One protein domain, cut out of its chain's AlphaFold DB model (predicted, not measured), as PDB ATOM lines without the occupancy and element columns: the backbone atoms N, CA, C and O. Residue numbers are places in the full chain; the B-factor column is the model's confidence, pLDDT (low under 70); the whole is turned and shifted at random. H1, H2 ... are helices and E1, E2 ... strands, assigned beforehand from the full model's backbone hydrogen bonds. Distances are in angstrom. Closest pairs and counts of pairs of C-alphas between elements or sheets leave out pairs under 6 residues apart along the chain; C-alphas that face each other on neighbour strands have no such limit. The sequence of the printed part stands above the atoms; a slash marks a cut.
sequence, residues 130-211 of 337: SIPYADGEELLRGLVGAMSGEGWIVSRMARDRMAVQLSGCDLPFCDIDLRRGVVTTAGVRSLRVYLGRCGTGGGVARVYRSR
ATOM      1  N   SER A 130     -35.688 -18.382  13.845       73.62
ATOM      2  CA  SER A 130     -36.592 -19.459  14.255       73.62
ATOM      3  C   SER A 130     -36.752 -20.426  13.088       73.62
ATOM      4  O   SER A 130     -37.360 -20.070  12.082       73.62
ATOM      5  N   ILE A 131     -36.178 -21.624  13.198       78.81
ATOM      6  CA  ILE A 131     -36.106 -22.606  12.107       78.81
ATOM      7  C   ILE A 131     -36.920 -23.848  12.499       78.81
ATOM      8  O   ILE A 131     -36.521 -24.546  13.434       78.81
ATOM      9  N   PRO A 132     -38.056 -24.139  11.840       82.81
ATOM     10  CA  PRO A 132     -38.751 -25.411  12.017       82.81
ATOM     11  C   PRO A 132     -37.921 -26.559  11.425       82.81
ATOM     12  O   PRO A 132     -37.207 -26.363  10.441       82.81
ATOM     13  N   TYR A 133     -38.003 -27.741  12.032       82.00
ATOM     14  CA  TYR A 133     -37.334 -28.950  11.550       82.00
ATOM     15  C   TYR A 133     -38.037 -30.225  12.041       82.00
ATOM     16  O   TYR A 133     -38.397 -30.335  13.214       82.00
ATOM     17  N   ALA A 134     -38.195 -31.213  11.166       82.62
ATOM     18  CA  ALA A 134     -38.547 -32.586  11.520       82.62
ATOM     19  C   ALA A 134     -37.297 -33.429  11.829       82.62
ATOM     20  O   ALA A 134     -37.324 -34.267  12.731       82.62
ATOM     21  N   ASP A 135     -36.195 -33.173  11.118       82.81
ATOM     22  CA  ASP A 135     -34.930 -33.904  11.218       82.81
ATOM     23  C   ASP A 135     -33.697 -32.980  11.082       82.81
ATOM     24  O   ASP A 135     -33.805 -31.763  10.895       82.81
ATOM     25  N   GLY A 136     -32.498 -33.560  11.201       80.31
ATOM     26  CA  GLY A 136     -31.234 -32.826  11.097       80.31
ATOM     27  C   GLY A 136     -30.918 -32.282   9.695       80.31
ATOM     28  O   GLY A 136     -30.219 -31.274   9.585       80.31
ATOM     29  N   GLU A 137     -31.441 -32.889   8.624       86.00
ATOM     30  CA  GLU A 137     -31.239 -32.404   7.253       86.00
ATOM     31  C   GLU A 137     -32.146 -31.214   6.931       86.00
ATOM     32  O   GLU A 137     -31.742 -30.292   6.220       86.00
ATOM     33  N   GLU A 138     -33.379 -31.208   7.436       87.94
ATOM     34  CA  GLU A 138     -34.267 -30.049   7.376       87.94
ATOM     35  C   GLU A 138     -33.719 -28.893   8.215       87.94
ATOM     36  O   GLU A 138     -33.633 -27.774   7.709       87.94
ATOM     37  N   LEU A 139     -33.228 -29.163   9.432       86.44
ATOM     38  CA  LEU A 139     -32.566 -28.150  10.256       86.44
ATOM     39  C   LEU A 139     -31.345 -27.543   9.547       86.44
ATOM     40  O   LEU A 139     -31.200 -26.321   9.509       86.44
ATOM     41  N   LEU A 140     -30.489 -28.372   8.941       89.94
ATOM     42  CA  LEU A 140     -29.332 -27.901   8.177       89.94
ATOM     43  C   LEU A 140     -29.751 -27.079   6.947       89.94
ATOM     44  O   LEU A 140     -29.139 -26.047   6.663       89.94
ATOM     45  N   ARG A 141     -30.798 -27.496   6.223       90.69
ATOM     46  CA  ARG A 141     -31.358 -26.734   5.093       90.69
ATOM     47  C   ARG A 141     -31.916 -25.387   5.545       90.69
ATOM     48  O   ARG A 141     -31.613 -24.379   4.911       90.69
ATOM     49  N   GLY A 142     -32.663 -25.350   6.648       87.88
ATOM     50  CA  GLY A 142     -33.192 -24.122   7.240       87.88
ATOM     51  C   GLY A 142     -32.089 -23.179   7.727       87.88
ATOM     52  O   GLY A 142     -32.156 -21.978   7.471       87.88
ATOM     53  N   LEU A 143     -31.027 -23.717   8.340       87.50
ATOM     54  CA  LEU A 143     -29.857 -22.951   8.775       87.50
ATOM     55  C   LEU A 143     -29.141 -22.297   7.584       87.50
ATOM     56  O   LEU A 143     -28.941 -21.084   7.571       87.50
ATOM     57  N   VAL A 144     -28.815 -23.081   6.552       90.31
ATOM     58  CA  VAL A 144     -28.178 -22.582   5.321       90.31
ATOM     59  C   VAL A 144     -29.087 -21.591   4.587       90.31
ATOM     60  O   VAL A 144     -28.590 -20.606   4.043       90.31
ATOM     61  N   GLY A 145     -30.405 -21.807   4.601       89.81
ATOM     62  CA  GLY A 145     -31.395 -20.879   4.055       89.81
ATOM     63  C   GLY A 145     -31.392 -19.531   4.781       89.81
ATOM     64  O   GLY A 145     -31.288 -18.498   4.126       89.81
ATOM     65  N   ALA A 146     -31.416 -19.532   6.117       85.19
ATOM     66  CA  ALA A 146     -31.369 -18.309   6.924       85.19
ATOM     67  C   ALA A 146     -30.056 -17.531   6.725       85.19
ATOM     68  O   ALA A 146     -30.077 -16.322   6.502       85.19
ATOM     69  N   MET A 147     -28.919 -18.233   6.706       87.19
ATOM     70  CA  MET A 147     -27.610 -17.644   6.393       87.19
ATOM     71  C   MET A 147     -27.585 -17.027   4.985       87.19
ATOM     72  O   MET A 147     -27.129 -15.898   4.813       87.19
ATOM     73  N   SER A 148     -28.120 -17.732   3.982       87.50
ATOM     74  CA  SER A 148     -28.187 -17.237   2.598       87.50
ATOM     75  C   SER A 148     -29.119 -16.028   2.455       87.50
ATOM     76  O   SER A 148     -28.811 -15.110   1.697       87.50
ATOM     77  N   GLY A 149     -30.227 -15.993   3.206       82.62
ATOM     78  CA  GLY A 149     -31.156 -14.859   3.256       82.62
ATOM     79  C   GLY A 149     -30.532 -13.580   3.822       82.62
ATOM     80  O   GLY A 149     -30.926 -12.486   3.432       82.62
ATOM     81  N   GLU A 150     -29.506 -13.706   4.665       79.38
ATOM     82  CA  GLU A 150     -28.692 -12.579   5.145       79.38
ATOM     83  C   GLU A 150     -27.422 -12.341   4.300       79.38
ATOM     84  O   GLU A 150     -26.506 -11.628   4.711       79.38
ATOM     85  N   GLY A 151     -27.365 -12.917   3.094       83.00
ATOM     86  CA  GLY A 151     -26.287 -12.712   2.127       83.00
ATOM     87  C   GLY A 151     -24.988 -13.456   2.448       83.00
ATOM     88  O   GLY A 151     -23.948 -13.138   1.865       83.00
ATOM     89  N   TRP A 152     -25.002 -14.425   3.371       89.12
ATOM     90  CA  TRP A 152     -23.810 -15.198   3.730       89.12
ATOM     91  C   TRP A 152     -23.603 -16.350   2.750       89.12
ATOM     92  O   TRP A 152     -24.504 -17.157   2.514       89.12
ATOM     93  N   ILE A 153     -22.392 -16.482   2.212       87.44
ATOM     94  CA  ILE A 153     -22.069 -17.571   1.281       87.44
ATOM     95  C   ILE A 153     -21.527 -18.760   2.080       87.44
ATOM     96  O   ILE A 153     -20.433 -18.694   2.648       87.44
ATOM     97  N   VAL A 154     -22.289 -19.858   2.108       89.44
ATOM     98  CA  VAL A 154     -21.938 -21.102   2.816       89.44
ATOM     99  C   VAL A 154     -21.334 -22.123   1.843       89.44
ATOM    100  O   VAL A 154     -22.028 -22.688   0.998       89.44
ATOM    101  N   SER A 155     -20.030 -22.385   1.960       89.75
ATOM    102  CA  SER A 155     -19.343 -23.405   1.153       89.75
ATOM    103  C   SER A 155     -19.821 -24.827   1.471       89.75
ATOM    104  O   SER A 155     -20.284 -25.110   2.576       89.75
ATOM    105  N   ARG A 156     -19.620 -25.759   0.529       89.19
ATOM    106  CA  ARG A 156     -19.896 -27.190   0.738       89.19
ATOM    107  C   ARG A 156     -19.187 -27.740   1.983       89.19
ATOM    108  O   ARG A 156     -19.841 -28.327   2.829       89.19
ATOM    109  N   MET A 157     -17.899 -27.434   2.157       84.25
ATOM    110  CA  MET A 157     -17.120 -27.850   3.331       84.25
ATOM    111  C   MET A 157     -17.714 -27.343   4.659       84.25
ATOM    112  O   MET A 157     -17.705 -28.070   5.648       84.25
ATOM    113  N   ALA A 158     -18.251 -26.116   4.692       81.38
ATOM    114  CA  ALA A 158     -18.935 -25.609   5.881       81.38
ATOM    115  C   ALA A 158     -20.265 -26.332   6.134       81.38
ATOM    116  O   ALA A 158     -20.541 -26.685   7.277       81.38
ATOM    117  N   ARG A 159     -21.051 -26.618   5.085       88.44
ATOM    118  CA  ARG A 159     -22.295 -27.405   5.194       88.44
ATOM    119  C   ARG A 159     -22.033 -28.816   5.714       88.44
ATOM    120  O   ARG A 159     -22.718 -29.251   6.633       88.44
ATOM    121  N   ASP A 160     -21.022 -29.491   5.172       85.50
ATOM    122  CA  ASP A 160     -20.639 -30.845   5.579       85.50
ATOM    123  C   ASP A 160     -20.167 -30.852   7.049       85.50
ATOM    124  O   ASP A 160     -20.556 -31.724   7.825       85.50
ATOM    125  N   ARG A 161     -19.414 -29.826   7.484       81.12
ATOM    126  CA  ARG A 161     -19.024 -29.675   8.898       81.12
ATOM    127  C   ARG A 161     -20.223 -29.412   9.811       81.12
ATOM    128  O   ARG A 161     -20.322 -30.034  10.862       81.12
ATOM    129  N   MET A 162     -21.140 -28.531   9.411       82.69
ATOM    130  CA  MET A 162     -22.377 -28.255  10.154       82.69
ATOM    131  C   MET A 162     -23.238 -29.512  10.306       82.69
ATOM    132  O   MET A 162     -23.765 -29.743  11.389       82.69
ATOM    133  N   ALA A 163     -23.332 -30.347   9.267       84.31
ATOM    134  CA  ALA A 163     -24.040 -31.624   9.325       84.31
ATOM    135  C   ALA A 163     -23.474 -32.537  10.427       84.31
ATOM    136  O   ALA A 163     -24.234 -33.046  11.245       84.31
ATOM    137  N   VAL A 164     -22.144 -32.682  10.491       77.50
ATOM    138  CA  VAL A 164     -21.450 -33.475  11.526       77.50
ATOM    139  C   VAL A 164     -21.641 -32.883  12.928       77.50
ATOM    140  O   VAL A 164     -21.851 -33.624  13.886       77.50
ATOM    141  N   GLN A 165     -21.603 -31.554  13.068       68.69
ATOM    142  CA  GLN A 165     -21.817 -30.890  14.361       68.69
ATOM    143  C   GLN A 165     -23.266 -31.015  14.864       68.69
ATOM    144  O   GLN A 165     -23.482 -31.108  16.069       68.69
ATOM    145  N   LEU A 166     -24.251 -31.034  13.959       71.00
ATOM    146  CA  LEU A 166     -25.664 -31.222  14.300       71.00
ATOM    147  C   LEU A 166     -26.009 -32.693  14.585       71.00
ATOM    148  O   LEU A 166     -26.824 -32.950  15.466       71.00
ATOM    149  N   SER A 167     -25.401 -33.654  13.880       72.00
ATOM    150  CA  SER A 167     -25.688 -35.084  14.069       72.00
ATOM    151  C   SER A 167     -25.035 -35.688  15.315       72.00
ATOM    152  O   SER A 167     -25.595 -36.614  15.894       72.00
ATOM    153  N   GLY A 168     -23.893 -35.154  15.759       57.34
ATOM    154  CA  GLY A 168     -23.223 -35.543  17.009       57.34
ATOM    155  C   GLY A 168     -23.682 -34.773  18.255       57.34
ATOM    156  O   GLY A 168     -22.944 -34.716  19.235       57.34
ATOM    157  N   CYS A 169     -24.839 -34.104  18.213       53.28
ATOM    158  CA  CYS A 169     -25.295 -33.213  19.278       53.28
ATOM    159  C   CYS A 169     -26.267 -33.901  20.255       53.28
ATOM    160  O   CYS A 169     -27.483 -33.812  20.097       53.28
ATOM    161  N   ASP A 170     -25.734 -34.502  21.322       43.56
ATOM    162  CA  ASP A 170     -26.533 -35.118  22.402       43.56
ATOM    163  C   ASP A 170     -27.205 -34.097  23.350       43.56
ATOM    164  O   ASP A 170     -28.003 -34.452  24.221       43.56
ATOM    165  N   LEU A 171     -26.872 -32.810  23.213       43.34
ATOM    166  CA  LEU A 171     -27.374 -31.717  24.048       43.34
ATOM    167  C   LEU A 171     -28.532 -30.966  23.368       43.34
ATOM    168  O   LEU A 171     -28.608 -30.919  22.141       43.34
ATOM    169  N   PRO A 172     -29.396 -30.259  24.126       46.66
ATOM    170  CA  PRO A 172     -30.434 -29.395  23.554       46.66
ATOM    171  C   PRO A 172     -29.871 -28.120  22.887       46.66
ATOM    172  O   PRO A 172     -30.619 -27.181  22.622       46.66
ATOM    173  N   PHE A 173     -28.560 -28.036  22.646       51.38
ATOM    174  CA  PHE A 173     -27.927 -26.954  21.899       51.38
ATOM    175  C   PHE A 173     -26.630 -27.409  21.215       51.38
ATOM    176  O   PHE A 173     -25.868 -28.184  21.785       51.38
ATOM    177  N   CYS A 174     -26.365 -26.861  20.029       58.62
ATOM    178  CA  CYS A 174     -25.177 -27.089  19.208       58.62
ATOM    179  C   CYS A 174     -24.488 -25.746  18.903       58.62
ATOM    180  O   CYS A 174     -25.154 -24.787  18.510       58.62
ATOM    181  N   ASP A 175     -23.163 -25.677  19.053       57.88
ATOM    182  CA  ASP A 175     -22.356 -24.509  18.680       57.88
ATOM    183  C   ASP A 175     -21.617 -24.752  17.353       57.88
ATOM    184  O   ASP A 175     -20.880 -25.725  17.187       57.88
ATOM    185  N   ILE A 176     -21.792 -23.833  16.403       69.94
ATOM    186  CA  ILE A 176     -21.268 -23.908  15.036       69.94
ATOM    187  C   ILE A 176     -20.314 -22.730  14.811       69.94
ATOM    188  O   ILE A 176     -20.742 -21.582  14.712       69.94
ATOM    189  N   ASP A 177     -19.012 -22.993  14.696       70.38
ATOM    190  CA  ASP A 177     -18.034 -21.983  14.262       70.38
ATOM    191  C   ASP A 177     -18.147 -21.742  12.739       70.38
ATOM    192  O   ASP A 177     -18.416 -22.661  11.962       70.38
ATOM    193  N   LEU A 178     -17.955 -20.494  12.311       72.12
ATOM    194  CA  LEU A 178     -18.099 -20.047  10.923       72.12
ATOM    195  C   LEU A 178     -16.758 -19.704  10.254       72.12
ATOM    196  O   LEU A 178     -16.735 -19.489   9.043       72.12
ATOM    197  N   ARG A 179     -15.632 -19.653  10.994       62.62
ATOM    198  CA  ARG A 179     -14.340 -19.143  10.481       62.62
ATOM    199  C   ARG A 179     -13.816 -19.873   9.236       62.62
ATOM    200  O   ARG A 179     -12.983 -19.316   8.524       62.62
ATOM    201  N   ARG A 180     -14.233 -21.120   8.984       65.31
ATOM    202  CA  ARG A 180     -13.803 -21.914   7.822       65.31
ATOM    203  C   ARG A 180     -14.985 -22.237   6.914       65.31
ATOM    204  O   ARG A 180     -15.776 -23.126   7.203       65.31
ATOM    205  N   GLY A 181     -15.041 -21.552   5.773       72.94
ATOM    206  CA  GLY A 181     -15.968 -21.871   4.688       72.94
ATOM    207  C   GLY A 181     -17.317 -21.149   4.729       72.94
ATOM    208  O   GLY A 181     -18.198 -21.528   3.960       72.94
ATOM    209  N   VAL A 182     -17.481 -20.125   5.569       81.81
ATOM    210  CA  VAL A 182     -18.594 -19.167   5.495       81.81
ATOM    211  C   VAL A 182     -18.004 -17.769   5.346       81.81
ATOM    212  O   VAL A 182     -17.084 -17.410   6.078       81.81
ATOM    213  N   VAL A 183     -18.499 -16.992   4.385       79.69
ATOM    214  CA  VAL A 183     -18.072 -15.599   4.165       79.69
ATOM    215  C   VAL A 183     -19.265 -14.643   4.238       79.69
ATOM    216  O   VAL A 183     -20.387 -15.075   4.489       79.69
ATOM    217  N   THR A 184     -18.992 -13.340   4.096       78.88
ATOM    218  CA  THR A 184     -19.974 -12.235   4.168       78.88
ATOM    219  C   THR A 184     -20.794 -12.154   5.468       78.88
ATOM    220  O   THR A 184     -21.781 -11.433   5.537       78.88
ATOM    221  N   THR A 185     -20.321 -12.777   6.552       71.62
ATOM    222  CA  THR A 185     -21.027 -12.935   7.841       71.62
ATOM    223  C   THR A 185     -21.255 -11.656   8.669       71.62
ATOM    224  O   THR A 185     -21.611 -11.744   9.842       71.62
ATOM    225  N   ALA A 186     -21.004 -10.457   8.130       69.62
ATOM    226  CA  ALA A 186     -21.092  -9.173   8.848       69.62
ATOM    227  C   ALA A 186     -20.371  -9.161  10.223       69.62
ATOM    228  O   ALA A 186     -20.838  -8.575  11.205       69.62
ATOM    229  N   GLY A 187     -19.229  -9.856  10.297       62.69
ATOM    230  CA  GLY A 187     -18.423 -10.007  11.509       62.69
ATOM    231  C   GLY A 187     -18.849 -11.148  12.439       62.69
ATOM    232  O   GLY A 187     -18.129 -11.400  13.398       62.69
ATOM    233  N   VAL A 188     -19.955 -11.854  12.170       64.19
ATOM    234  CA  VAL A 188     -20.372 -13.050  12.924       64.19
ATOM    235  C   VAL A 188     -19.364 -14.183  12.697       64.19
ATOM    236  O   VAL A 188     -18.965 -14.464  11.564       64.19
ATOM    237  N   ARG A 189     -18.923 -14.827  13.778       60.09
ATOM    238  CA  ARG A 189     -17.903 -15.886  13.782       60.09
ATOM    239  C   ARG A 189     -18.413 -17.224  14.311       60.09
ATOM    240  O   ARG A 189     -17.780 -18.238  14.029       60.09
ATOM    241  N   SER A 190     -19.538 -17.251  15.022       65.25
ATOM    242  CA  SER A 190     -20.213 -18.486  15.434       65.25
ATOM    243  C   SER A 190     -21.735 -18.322  15.513       65.25
ATOM    244  O   SER A 190     -22.260 -17.211  15.632       65.25
ATOM    245  N   LEU A 191     -22.434 -19.455  15.436       67.50
ATOM    246  CA  LEU A 191     -23.866 -19.600  15.682       67.50
ATOM    247  C   LEU A 191     -24.091 -20.552  16.857       67.50
ATOM    248  O   LEU A 191     -23.435 -21.588  16.936       67.50
ATOM    249  N   ARG A 192     -25.063 -20.238  17.715       65.44
ATOM    250  CA  ARG A 192     -25.563 -21.141  18.760       65.44
ATOM    251  C   ARG A 192     -26.979 -21.571  18.406       65.44
ATOM    252  O   ARG A 192     -27.890 -20.745  18.414       65.44
ATOM    253  N   VAL A 193     -27.158 -22.846  18.085       65.38
ATOM    254  CA  VAL A 193     -28.439 -23.466  17.730       65.38
ATOM    255  C   VAL A 193     -29.029 -24.098  18.986       65.38
ATOM    256  O   VAL A 193     -28.441 -25.024  19.525       65.38
ATOM    257  N   TYR A 194     -30.181 -23.633  19.461       59.66
ATOM    258  CA  TYR A 194     -30.945 -24.296  20.517       59.66
ATOM    259  C   TYR A 194     -32.005 -25.204  19.895       59.66
ATOM    260  O   TYR A 194     -32.880 -24.716  19.179       59.66
ATOM    261  N   LEU A 195     -31.936 -26.503  20.179       61.69
ATOM    262  CA  LEU A 195     -32.885 -27.507  19.705       61.69
ATOM    263  C   LEU A 195     -34.123 -27.494  20.610       61.69
ATOM    264  O   LEU A 195     -34.043 -27.729  21.819       61.69
ATOM    265  N   GLY A 196     -35.283 -27.184  20.030       57.16
ATOM    266  CA  GLY A 196     -36.560 -27.272  20.731       57.16
ATOM    267  C   GLY A 196     -36.913 -28.717  21.092       57.16
ATOM    268  O   GLY A 196     -36.353 -29.671  20.556       57.16
ATOM    269  N   ARG A 197     -37.890 -28.906  21.988       50.56
ATOM    270  CA  ARG A 197     -38.457 -30.245  22.216       50.56
ATOM    271  C   ARG A 197     -39.204 -30.685  20.955       50.56
ATOM    272  O   ARG A 197     -40.301 -30.188  20.712       50.56
ATOM    273  N   CYS A 198     -38.635 -31.611  20.184       46.12
ATOM    274  CA  CYS A 198     -39.368 -32.269  19.105       46.12
ATOM    275  C   CYS A 198     -40.534 -33.079  19.682       46.12
ATOM    276  O   CYS A 198     -40.344 -33.918  20.565       46.12
ATOM    277  N   GLY A 199     -41.735 -32.825  19.167       51.00
ATOM    278  CA  GLY A 199     -42.872 -33.726  19.312       51.00
ATOM    279  C   GLY A 199     -42.910 -34.743  18.169       51.00
ATOM    280  O   GLY A 199     -41.991 -34.836  17.358       51.00
ATOM    281  N   THR A 200     -44.030 -35.453  18.038       43.16
ATOM    282  CA  THR A 200     -44.300 -36.378  16.919       43.16
ATOM    283  C   THR A 200     -44.464 -35.697  15.550       43.16
ATOM    284  O   THR A 200     -44.658 -36.389  14.557       43.16
ATOM    285  N   GLY A 201     -44.388 -34.363  15.485       54.34
ATOM    286  CA  GLY A 201     -44.485 -33.553  14.264       54.34
ATOM    287  C   GLY A 201     -43.313 -32.583  14.067       54.34
ATOM    288  O   GLY A 201     -43.502 -31.535  13.461       54.34
ATOM    289  N   GLY A 202     -42.135 -32.893  14.621       61.84
ATOM    290  CA  GLY A 202     -40.947 -32.034  14.558       61.84
ATOM    291  C   GLY A 202     -40.834 -31.034  15.715       61.84
ATOM    292  O   GLY A 202     -41.517 -31.150  16.739       61.84
ATOM    293  N   GLY A 203     -39.926 -30.072  15.564       72.31
ATOM    294  CA  GLY A 203     -39.596 -29.043  16.546       72.31
ATOM    295  C   GLY A 203     -39.210 -27.710  15.898       72.31
ATOM    296  O   GLY A 203     -39.212 -27.553  14.679       72.31
ATOM    297  N   VAL A 204     -38.885 -26.723  16.736       70.94
ATOM    298  CA  VAL A 204     -38.429 -25.394  16.300       70.94
ATOM    299  C   VAL A 204     -37.104 -25.077  16.977       70.94
ATOM    300  O   VAL A 204     -37.020 -25.035  18.207       70.94
ATOM    301  N   ALA A 205     -36.069 -24.859  16.174       67.31
ATOM    302  CA  ALA A 205     -34.756 -24.447  16.631       67.31
ATOM    303  C   ALA A 205     -34.673 -22.918  16.714       67.31
ATOM    304  O   ALA A 205     -35.180 -22.211  15.841       67.31
ATOM    305  N   ARG A 206     -34.004 -22.400  17.750       63.59
ATOM    306  CA  ARG A 206     -33.696 -20.965  17.889       63.59
ATOM    307  C   ARG A 206     -32.200 -20.751  17.698       63.59
ATOM    308  O   ARG A 206     -31.414 -21.340  18.434       63.59
ATOM    309  N   VAL A 207     -31.802 -19.932  16.727       64.06
ATOM    310  CA  VAL A 207     -30.391 -19.726  16.365       64.06
ATOM    311  C   VAL A 207     -29.941 -18.307  16.679       64.06
ATOM    312  O   VAL A 207     -30.493 -17.334  16.165       64.06
ATOM    313  N   TYR A 208     -28.905 -18.206  17.504       58.81
ATOM    314  CA  TYR A 208     -28.289 -16.960  17.949       58.81
ATOM    315  C   TYR A 208     -26.949 -16.746  17.237       58.81
ATOM    316  O   TYR A 208     -26.273 -17.708  16.867       58.81
ATOM    317  N   ARG A 209     -26.563 -15.483  17.043       63.62
ATOM    318  CA  ARG A 209     -25.372 -15.054  16.292       63.62
ATOM    319  C   ARG A 209     -24.355 -14.419  17.244       63.62
ATOM    320  O   ARG A 209     -24.764 -13.663  18.114       63.62
ATOM    321  N   SER A 210     -23.062 -14.696  17.063       54.25
ATOM    322  CA  SER A 210     -21.963 -14.102  17.848       54.25
ATOM    323  C   SER A 210     -20.855 -13.559  16.947       54.25
ATOM    324  O   SER A 210     -20.356 -14.274  16.074       54.25
ATOM    325  N   ARG A 211     -20.424 -12.312  17.163       50.12
ATOM    326  CA  ARG A 211     -19.295 -11.663  16.471       50.12
ATOM    327  C   ARG A 211     -17.944 -11.971  17.101       50.12
ATOM    328  O   ARG A 211     -16.915 -11.910  16.420       50.12
TER     329      ARG A 211
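What this domain is: This is residues 130 to 211 of the 337 residues of the protein "Transcriptional regulator, XRE family" of Desulfovibrio vulgaris (strain DSM 19637 / Miyazaki F) (UniProt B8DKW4). A twisted antiparallel sheet of four strands, ordered E1, E4, E3, E2, has two helices over one face, H1 over E1 and E4 and H2 over E2, steeply tilted to each other at 45 degrees; its other face is bare of named helices. The 82 printed residues, of mixed class, run E1, H1, H2, E2, E3, E4. The whole is compact, radius of gyration of the C-alphas 12.0 A, spanning 36 by 22 by 21 A.

How they stand to each other: E4, residues 203 to 210, is antiparallel to E1, residues 130 to 133, with N 131 and O 205 2.9 A apart. E3, residues 190 to 194, forms hairpins with E4, N 192 and O 208 2.9 A apart, and with E2, residues 173 to 177, N 174 and O 193 2.8 A apart. E2, E3 and E4 are a meander, each strand the antiparallel neighbour of the one before. H1, residues 136 to 149, and H2, residues 156 to 167, are on the same face, two layers with the sheet, at heights over the sheet of 8.6 A and 9.6 A. They touch, the closest C-alphas being Leu 140 and Ala 163, 6.6 A, at a steep tilt of 45 degrees, opposite ways. Every O i to N i+4 pair in H1 and H2 is within hydrogen-bond range.

Where its parts are: E1, 9.9 A, begins at C-alpha 130 (-36.592, -19.459, 14.255). H1 measures 19.6 A, H2 16.5 A, E2 13.5 A and E3 13.2 A. E4, 23.1 A, ends at C-alpha 210 (-21.963, -14.102, 17.848).

The domain as a whole: The printed part has no cut. The E2 to E3 link is long, 12 residues. Its mean pLDDT is 71.9 over the printed part, with 36 residues under 70, among them 186 to 202.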